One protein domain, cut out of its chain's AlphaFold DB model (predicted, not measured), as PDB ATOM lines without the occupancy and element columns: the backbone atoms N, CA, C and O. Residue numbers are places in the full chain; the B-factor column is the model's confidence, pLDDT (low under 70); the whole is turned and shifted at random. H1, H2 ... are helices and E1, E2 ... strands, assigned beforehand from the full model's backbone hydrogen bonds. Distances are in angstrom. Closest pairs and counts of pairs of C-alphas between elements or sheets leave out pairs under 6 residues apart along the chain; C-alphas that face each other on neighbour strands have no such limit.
ATOM      1  N   GLU A   9     163.256 131.752 109.112       92.25
ATOM      2  CA  GLU A   9     164.237 132.059 110.155       92.25
ATOM      3  C   GLU A   9     163.960 131.301 111.463       92.25
ATOM      4  O   GLU A   9     164.891 130.823 112.114       92.25
ATOM      5  N   GLU A  10     162.693 131.158 111.864       93.00
ATOM      6  CA  GLU A  10     162.326 130.365 113.039       93.00
ATOM      7  C   GLU A  10     162.542 128.865 112.800       93.00
ATOM      8  O   GLU A  10     163.071 128.181 113.679       93.00
ATOM      9  N   LEU A  11     162.203 128.359 111.611       91.00
ATOM     10  CA  LEU A  11     162.390 126.951 111.246       91.00
ATOM     11  C   LEU A  11     163.872 126.546 111.197       91.00
ATOM     12  O   LEU A  11     164.239 125.471 111.681       91.00
ATOM     13  N   LEU A  12     164.751 127.436 110.731       92.50
ATOM     14  CA  LEU A  12     166.199 127.207 110.732       92.50
ATOM     15  C   LEU A  12     166.772 126.999 112.145       92.50
ATOM     16  O   LEU A  12     167.770 126.294 112.302       92.50
ATOM     17  N   LYS A  13     166.129 127.520 113.201       93.81
ATOM     18  CA  LYS A  13     166.571 127.313 114.600       93.81
ATOM     19  C   LYS A  13     166.473 125.854 115.047       93.81
ATOM     20  O   LYS A  13     167.122 125.473 116.021       93.81
ATOM     21  N   ILE A  14     165.677 125.046 114.347       94.44
ATOM     22  CA  ILE A  14     165.564 123.597 114.544       94.44
ATOM     23  C   ILE A  14     166.043 122.808 113.313       94.44
ATOM     24  O   ILE A  14     165.688 121.641 113.159       94.44
ATOM     25  N   GLU A  15     166.874 123.427 112.465       93.38
ATOM     26  CA  GLU A  15     167.502 122.812 111.282       93.38
ATOM     27  C   GLU A  15     166.492 122.248 110.274       93.38
ATOM     28  O   GLU A  15     166.692 121.179 109.701       93.38
ATOM     29  N   ILE A  16     165.373 122.951 110.090       89.62
ATOM     30  CA  ILE A  16     164.407 122.646 109.035       89.62
ATOM     31  C   ILE A  16     164.707 123.528 107.829       89.62
ATOM     32  O   ILE A  16     164.641 124.754 107.914       89.62
ATOM     33  N   GLU A  17     165.005 122.878 106.710       82.44
ATOM     34  CA  GLU A  17     165.085 123.492 105.386       82.44
ATOM     35  C   GLU A  17     163.710 123.415 104.690       82.44
ATOM     36  O   GLU A  17     162.812 122.693 105.136       82.44
ATOM     37  N   HIS A  18     163.505 124.204 103.627       68.62
ATOM     38  CA  HIS A  18     162.195 124.395 102.968       68.62
ATOM     39  C   HIS A  18     161.503 123.086 102.547       68.62
ATOM     40  O   HIS A  18     160.278 122.981 102.585       68.62
ATOM     41  N   ASP A  19     162.297 122.089 102.183       69.31
ATOM     42  CA  ASP A  19     161.950 120.750 101.708       69.31
ATOM     43  C   ASP A  19     161.815 119.695 102.830       69.31
ATOM     44  O   ASP A  19     161.335 118.590 102.585       69.31
ATOM     45  N   GLY A  20     162.157 120.031 104.080       68.62
ATOM     46  CA  GLY A  20     162.148 119.113 105.230       68.62
ATOM     47  C   GLY A  20     160.838 119.040 106.028       68.62
ATOM     48  O   GLY A  20     160.792 118.387 107.074       68.62
ATOM     49  N   LYS A  21     159.766 119.713 105.583       68.56
ATOM     50  CA  LYS A  21     158.530 119.889 106.378       68.56
ATOM     51  C   LYS A  21     157.770 118.590 106.675       68.56
ATOM     52  O   LYS A  21     157.017 118.547 107.643       68.56
ATOM     53  N   GLU A  22     157.990 117.522 105.907       73.31
ATOM     54  CA  GLU A  22     157.300 116.233 106.091       73.31
ATOM     55  C   GLU A  22     157.681 115.499 107.392       73.31
ATOM     56  O   GLU A  22     157.004 114.552 107.785       73.31
ATOM     57  N   GLN A  23     158.741 115.933 108.088       82.75
ATOM     58  CA  GLN A  23     159.243 115.284 109.312       82.75
ATOM     59  C   GLN A  23     159.142 116.176 110.554       82.75
ATOM     60  O   GLN A  23     159.927 116.058 111.504       82.75
ATOM     61  N   LEU A  24     158.155 117.071 110.544       91.44
ATOM     62  CA  LEU A  24     157.803 117.927 111.666       91.44
ATOM     63  C   LEU A  24     156.769 117.264 112.573       91.44
ATOM     64  O   LEU A  24     155.709 116.830 112.132       91.44
ATOM     65  N   LEU A  25     157.059 117.257 113.871       94.25
ATOM     66  CA  LEU A  25     156.089 116.945 114.911       94.25
ATOM     67  C   LEU A  25     155.652 118.243 115.594       94.25
ATOM     68  O   LEU A  25     156.483 118.961 116.154       94.25
ATOM     69  N   VAL A  26     154.348 118.519 115.569       95.56
ATOM     70  CA  VAL A  26     153.731 119.665 116.247       95.56
ATOM     71  C   VAL A  26     152.965 119.166 117.466       95.56
ATOM     72  O   VAL A  26     152.098 118.301 117.359       95.56
ATOM     73  N   LEU A  27     153.289 119.714 118.633       97.75
ATOM     74  CA  LEU A  27     152.670 119.388 119.914       97.75
ATOM     75  C   LEU A  27     152.222 120.668 120.617       97.75
ATOM     76  O   LEU A  27     152.774 121.747 120.404       97.75
ATOM     77  N   THR A  28     151.248 120.540 121.509       98.00
ATOM     78  CA  THR A  28     150.806 121.626 122.390       98.00
ATOM     79  C   THR A  28     150.847 121.151 123.837       98.00
ATOM     80  O   THR A  28     150.801 119.949 124.112       98.00
ATOM     81  N   ILE A  29     151.006 122.090 124.770       98.38
ATOM     82  CA  ILE A  29     151.095 121.774 126.197       98.38
ATOM     83  C   ILE A  29     149.705 121.889 126.809       98.38
ATOM     84  O   ILE A  29     149.093 122.959 126.776       98.38
ATOM     85  N   VAL A  30     149.249 120.795 127.418       98.12
ATOM     86  CA  VAL A  30     148.005 120.756 128.182       98.12
ATOM     87  C   VAL A  30     148.246 121.266 129.600       98.12
ATOM     88  O   VAL A  30     149.129 120.784 130.307       98.12
ATOM     89  N   THR A  31     147.425 122.221 130.023       98.00
ATOM     90  CA  THR A  31     147.246 122.604 131.424       98.00
ATOM     91  C   THR A  31     146.083 121.796 131.984       98.00
ATOM     92  O   THR A  31     144.935 121.992 131.574       98.00
ATOM     93  N   LEU A  32     146.395 120.867 132.888       97.12
ATOM     94  CA  LEU A  32     145.392 120.078 133.593       97.12
ATOM     95  C   LEU A  32     144.703 120.940 134.652       97.12
ATOM     96  O   LEU A  32     145.373 121.569 135.469       97.12
ATOM     97  N   GLU A  33     143.376 120.943 134.626       94.75
ATOM     98  CA  GLU A  33     142.520 121.549 135.651       94.75
ATOM     99  C   GLU A  33     141.983 120.450 136.595       94.75
ATOM    100  O   GLU A  33     142.331 119.274 136.449       94.75
ATOM    101  N   GLU A  34     141.136 120.807 137.569       94.44
ATOM    102  CA  GLU A  34     140.560 119.844 138.529       94.44
ATOM    103  C   GLU A  34     139.868 118.659 137.843       94.44
ATOM    104  O   GLU A  34     139.971 117.519 138.302       94.44
ATOM    105  N   THR A  35     139.202 118.912 136.712       93.31
ATOM    106  CA  THR A  35     138.692 117.863 135.833       93.31
ATOM    107  C   THR A  35     139.384 117.905 134.475       93.31
ATOM    108  O   THR A  35     139.735 118.961 133.938       93.31
ATOM    109  N   PHE A  36     139.534 116.732 133.856       91.94
ATOM    110  CA  PHE A  36     140.096 116.644 132.508       91.94
ATOM    111  C   PHE A  36     139.243 117.394 131.468       91.94
ATOM    112  O   PHE A  36     139.779 117.896 130.485       91.94
ATOM    113  N   LYS A  37     137.930 117.529 131.706       90.62
ATOM    114  CA  LYS A  37     137.004 118.250 130.818       90.62
ATOM    115  C   LYS A  37     137.273 119.754 130.787       90.62
ATOM    116  O   LYS A  37     137.142 120.371 129.734       90.62
ATOM    117  N   ASP A  38     137.689 120.312 131.919       94.12
ATOM    118  CA  ASP A  38     138.003 121.737 132.047       94.12
ATOM    119  C   ASP A  38     139.429 122.069 131.593       94.12
ATOM    120  O   ASP A  38     139.781 123.239 131.439       94.12
ATOM    121  N   SER A  39     140.249 121.043 131.348       96.69
ATOM    122  CA  SER A  39     141.645 121.204 130.958       96.69
ATOM    123  C   SER A  39     141.780 121.950 129.631       96.69
ATOM    124  O   SER A  39     140.976 121.817 128.700       96.69
ATOM    125  N   THR A  40     142.836 122.751 129.543       97.75
ATOM    126  CA  THR A  40     143.097 123.614 128.389       97.75
ATOM    127  C   THR A  40     144.417 123.256 127.729       97.75
ATOM    128  O   THR A  40     145.277 122.633 128.340       97.75
ATOM    129  N   THR A  41     144.605 123.650 126.476       98.31
ATOM    130  CA  THR A  41     145.887 123.568 125.779       98.31
ATOM    131  C   THR A  41     146.338 124.940 125.292       98.31
ATOM    132  O   THR A  41     145.519 125.805 124.961       98.31
ATOM    133  N   ASN A  42     147.653 125.140 125.256       98.31
ATOM    134  CA  ASN A  42     148.271 126.348 124.736       98.31
ATOM    135  C   ASN A  42     148.511 126.224 123.226       98.31
ATOM    136  O   ASN A  42     149.494 125.618 122.797       98.31
ATOM    137  N   LEU A  43     147.618 126.827 122.437       97.56
ATOM    138  CA  LEU A  43     147.732 126.905 120.976       97.56
ATOM    139  C   LEU A  43     148.580 128.100 120.502       97.56
ATOM    140  O   LEU A  43     149.045 128.102 119.370       97.56
ATOM    141  N   LEU A  44     148.805 129.110 121.351       97.81
ATOM    142  CA  LEU A  44     149.669 130.255 121.026       97.81
ATOM    143  C   LEU A  44     151.155 129.872 120.984       97.81
ATOM    144  O   LEU A  44     151.939 130.531 120.302       97.81
ATOM    145  N   ALA A  45     151.557 128.849 121.745       97.88
ATOM    146  CA  ALA A  45     152.957 128.469 121.872       97.88
ATOM    147  C   ALA A  45     153.215 126.967 121.638       97.88
ATOM    148  O   ALA A  45     153.522 126.252 122.605       97.88
ATOM    149  N   PRO A  46     153.087 126.468 120.392       97.88
ATOM    150  CA  PRO A  46     153.349 125.070 120.072       97.88
ATOM    151  C   PRO A  46     154.818 124.688 120.269       97.88
ATOM    152  O   PRO A  46     155.740 125.487 120.091       97.88
ATOM    153  N   ILE A  47     155.034 123.414 120.583       98.19
ATOM    154  CA  ILE A  47     156.334 122.759 120.476       98.19
ATOM    155  C   ILE A  47     156.430 122.181 119.070       98.19
ATOM    156  O   ILE A  47     155.606 121.354 118.679       98.19
ATOM    157  N   VAL A  48     157.452 122.590 118.328       96.44
ATOM    158  CA  VAL A  48     157.741 122.059 116.995       96.44
ATOM    159  C   VAL A  48     159.077 121.336 117.047       96.44
ATOM    160  O   VAL A  48     160.073 121.881 117.530       96.44
ATOM    161  N   VAL A  49     159.085 120.086 116.585       96.12
ATOM    162  CA  VAL A  49     160.247 119.197 116.617       96.12
ATOM    163  C   VAL A  49     160.568 118.722 115.209       96.12
ATOM    164  O   VAL A  49     159.736 118.109 114.546       96.12
ATOM    165  N   ASN A  50     161.804 118.955 114.787       94.62
ATOM    166  CA  ASN A  50     162.421 118.278 113.661       94.62
ATOM    167  C   ASN A  50     162.871 116.884 114.112       94.62
ATOM    168  O   ASN A  50     163.825 116.746 114.888       94.62
ATOM    169  N   LEU A  51     162.180 115.847 113.636       92.81
ATOM    170  CA  LEU A  51     162.456 114.468 114.042       92.81
ATOM    171  C   LEU A  51     163.797 113.942 113.504       92.81
ATOM    172  O   LEU A  51     164.437 113.136 114.182       92.81
ATOM    173  N   LEU A  52     164.259 114.427 112.345       91.06
ATOM    174  CA  LEU A  52     165.543 114.034 111.755       91.06
ATOM    175  C   LEU A  52     166.721 114.583 112.551       91.06
ATOM    176  O   LEU A  52     167.590 113.830 112.993       91.06
ATOM    177  N   ALA A  53     166.726 115.901 112.761       92.62
ATOM    178  CA  ALA A  53     167.788 116.583 113.493       92.62
ATOM    179  C   ALA A  53     167.702 116.345 115.009       92.62
ATOM    180  O   ALA A  53     168.642 116.649 115.743       92.62
ATOM    181  N   LYS A  54     166.571 115.805 115.494       94.12
ATOM    182  CA  LYS A  54     166.244 115.658 116.921       94.12
ATOM    183  C   LYS A  54     166.335 116.992 117.664       94.12
ATOM    184  O   LYS A  54     166.756 117.052 118.819       94.12
ATOM    185  N   LYS A  55     165.934 118.068 116.985       95.62
ATOM    186  CA  LYS A  55     165.895 119.427 117.522       95.62
ATOM    187  C   LYS A  55     164.458 119.879 117.628       95.62
ATOM    188  O   LYS A  55     163.681 119.728 116.693       95.62
ATOM    189  N   GLY A  56     164.107 120.443 118.772       95.94
ATOM    190  CA  GLY A  56     162.785 120.990 119.004       95.94
ATOM    191  C   GLY A  56     162.866 122.301 119.756       95.94
ATOM    192  O   GLY A  56     163.822 122.554 120.490       95.94
ATOM    193  N   LYS A  57     161.854 123.135 119.556       97.19
ATOM    194  CA  LYS A  57     161.717 124.420 120.233       97.19
ATOM    195  C   LYS A  57     160.238 124.720 120.451       97.19
ATOM    196  O   LYS A  57     159.389 124.315 119.660       97.19
ATOM    197  N   GLN A  58     159.941 125.426 121.538       98.19
ATOM    198  CA  GLN A  58     158.636 126.038 121.738       98.19
ATOM    199  C   GLN A  58     158.635 127.425 121.090       98.19
ATOM    200  O   GLN A  58     159.462 128.275 121.433       98.19
ATOM    201  N   PHE A  59     157.741 127.633 120.130       97.12
ATOM    202  CA  PHE A  59     157.632 128.877 119.375       97.12
ATOM    203  C   PHE A  59     156.421 129.649 119.856       97.12
ATOM    204  O   PHE A  59     155.353 129.068 119.949       97.12
ATOM    205  N   VAL A  60     156.573 130.940 120.142       96.81
ATOM    206  CA  VAL A  60     155.429 131.831 120.363       96.81
ATOM    207  C   VAL A  60     155.003 132.365 119.002       96.81
ATOM    208  O   VAL A  60     155.825 132.963 118.308       96.81
ATOM    209  N   LEU A  61     153.752 132.124 118.610       95.56
ATOM    210  CA  LEU A  61     153.226 132.589 117.328       95.56
ATOM    211  C   LEU A  61     152.929 134.090 117.406       95.56
ATOM    212  O   LEU A  61     152.171 134.535 118.268       95.56
ATOM    213  N   ASN A  62     153.533 134.868 116.510       89.88
ATOM    214  CA  ASN A  62     153.247 136.297 116.383       89.88
ATOM    215  C   ASN A  62     151.992 136.498 115.527       89.88
ATOM    216  O   ASN A  62     151.723 135.690 114.643       89.88
ATOM    217  N   ASP A  63     151.227 137.556 115.808       88.00
ATOM    218  CA  ASP A  63     150.026 137.949 115.046       88.00
ATOM    219  C   ASP A  63     148.969 136.837 114.871       88.00
ATOM    220  O   ASP A  63     148.150 136.855 113.954       88.00
ATOM    221  N   SER A  64     148.957 135.867 115.789       91.56
ATOM    222  CA  SER A  64     148.031 134.739 115.779       91.56
ATOM    223  C   SER A  64     146.707 135.063 116.479       91.56
ATOM    224  O   SER A  64     146.661 135.790 117.470       91.56
ATOM    225  N   ILE A  65     145.621 134.437 116.016       94.50
ATOM    226  CA  ILE A  65     144.313 134.457 116.691       94.50
ATOM    227  C   ILE A  65     144.257 133.541 117.928       94.50
ATOM    228  O   ILE A  65     143.257 133.527 118.647       94.50
ATOM    229  N   TYR A  66     145.291 132.729 118.165       97.06
ATOM    230  CA  TYR A  66     145.302 131.760 119.253       97.06
ATOM    231  C   TYR A  66     145.712 132.390 120.593       97.06
ATOM    232  O   TYR A  66     146.643 133.179 120.685       97.06
ATOM    233  N   ALA A  67     145.036 131.985 121.668       96.38
ATOM    234  CA  ALA A  67     145.399 132.273 123.053       96.38
ATOM    235  C   ALA A  67     146.201 131.141 123.733       96.38
ATOM    236  O   ALA A  67     146.346 130.032 123.211       96.38
ATOM    237  N   THR A  68     146.676 131.406 124.954       97.12
ATOM    238  CA  THR A  68     147.382 130.420 125.793       97.12
ATOM    239  C   THR A  68     146.469 129.382 126.442       97.12
ATOM    240  O   THR A  68     146.963 128.371 126.936       97.12
ATOM    241  N   LYS A  69     145.152 129.620 126.451       97.25
ATOM    242  CA  LYS A  69     144.146 128.719 127.016       97.25
ATOM    243  C   LYS A  69     143.022 128.485 126.016       97.25
ATOM    244  O   LYS A  69     142.162 129.342 125.836       97.25
ATOM    245  N   HIS A  70     143.005 127.302 125.416       96.50
ATOM    246  CA  HIS A  70     141.869 126.786 124.652       96.50
ATOM    247  C   HIS A  70     141.362 125.523 125.315       96.50
ATOM    248  O   HIS A  70     142.162 124.650 125.636       96.50
ATOM    249  N   ARG A  71     140.053 125.403 125.533       95.31
ATOM    250  CA  ARG A  71     139.488 124.174 126.102       95.31
ATOM    251  C   ARG A  71     139.719 122.998 125.164       95.31
ATOM    252  O   ARG A  71     139.521 123.121 123.958       95.31
ATOM    253  N   LEU A  72     140.108 121.862 125.736       94.25
ATOM    254  CA  LEU A  72     140.250 120.613 124.985       94.25
ATOM    255  C   LEU A  72     138.900 120.068 124.507       94.25
ATOM    256  O   LEU A  72     138.837 119.387 123.487       94.25
TER     257      LEU A  72
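This is residues 9 to 72 of the 79 residues of the protein "Flagellar assembly protein FliW" of Tissierellia bacterium (UniProt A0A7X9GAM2). A long, strongly twisted ribbon of two antiparallel strands, E1 and E2, makes the length of the domain, with the short strand E3 beside E2 at one end and the one-turn helix H1 grazing the sheet near that same end. E2 bends sharply halfway, and after E3 the chain makes a wide loop past this bend, until residues 70 to 71 pair with E2 near the other end of the ribbon. The printed part has 64 residues, with one named helix and three named strands in the order H1, E1, E2, E3; the sheet runs E1, E2, E3, all antiparallel. The class is mostly strand, though under half of the residues, 27 of 64, are in named elements. The whole is loose, with a radius of gyration of the C-alphas of 13.6 A, and elongated, spanning 41 by 25 by 15 A.

H1 is residues 9 to 12, with C-alpha 9 at (164.237, 132.059, 110.155). E1 is residues 24 to 31, 22.9 A from first to last C-alpha, and begins with C-alpha 24 at (157.803, 117.927, 111.666). E2, the longest strand, is residues 40 to 50, 24.9 A long, and bends by 76 degrees at residue 44. E3 is residues 55 to 58, 10.7 A long, and ends with C-alpha 58 at (158.636, 126.038, 121.738).

E1, E2 and E3 form a meander, each strand the antiparallel neighbour of the one before. H1 is on this sheet but only grazes it, with residues 10 to 11. H1 is too short for any O i to N i+4 pair, and its one O i to N i+3 pair is not within hydrogen-bond range. E1 and E2 are a hairpin, their directions 152 degrees apart. N 27 and O 47 are 2.8 A apart and N 31 and O 40 are 2.8 A apart, both within hydrogen-bond range. C-alphas 28 and 46 face each other at 4.9 A, and C-alphas 29 and 41 at 5.5 A. E2 and E3 are a hairpin too, at 158 degrees, with N 48 and O 57 within hydrogen-bond range at 2.9 A. E1 and E3 are the edge strands. Residues 70 to 71 pair antiparallel with residues 40 to 41 of E2.

The C-alphas farthest apart, those of Asp 19 and Glu 34, are 42.6 A from each other. The printed part has no cut. The link from H1 to E1 is long, E1 to E2 is short and E2 to E3 is tight. Residues 59 to 72 hold no named element. The mean pLDDT of the printed part is 92.7; residues 18 to 21 are under 70.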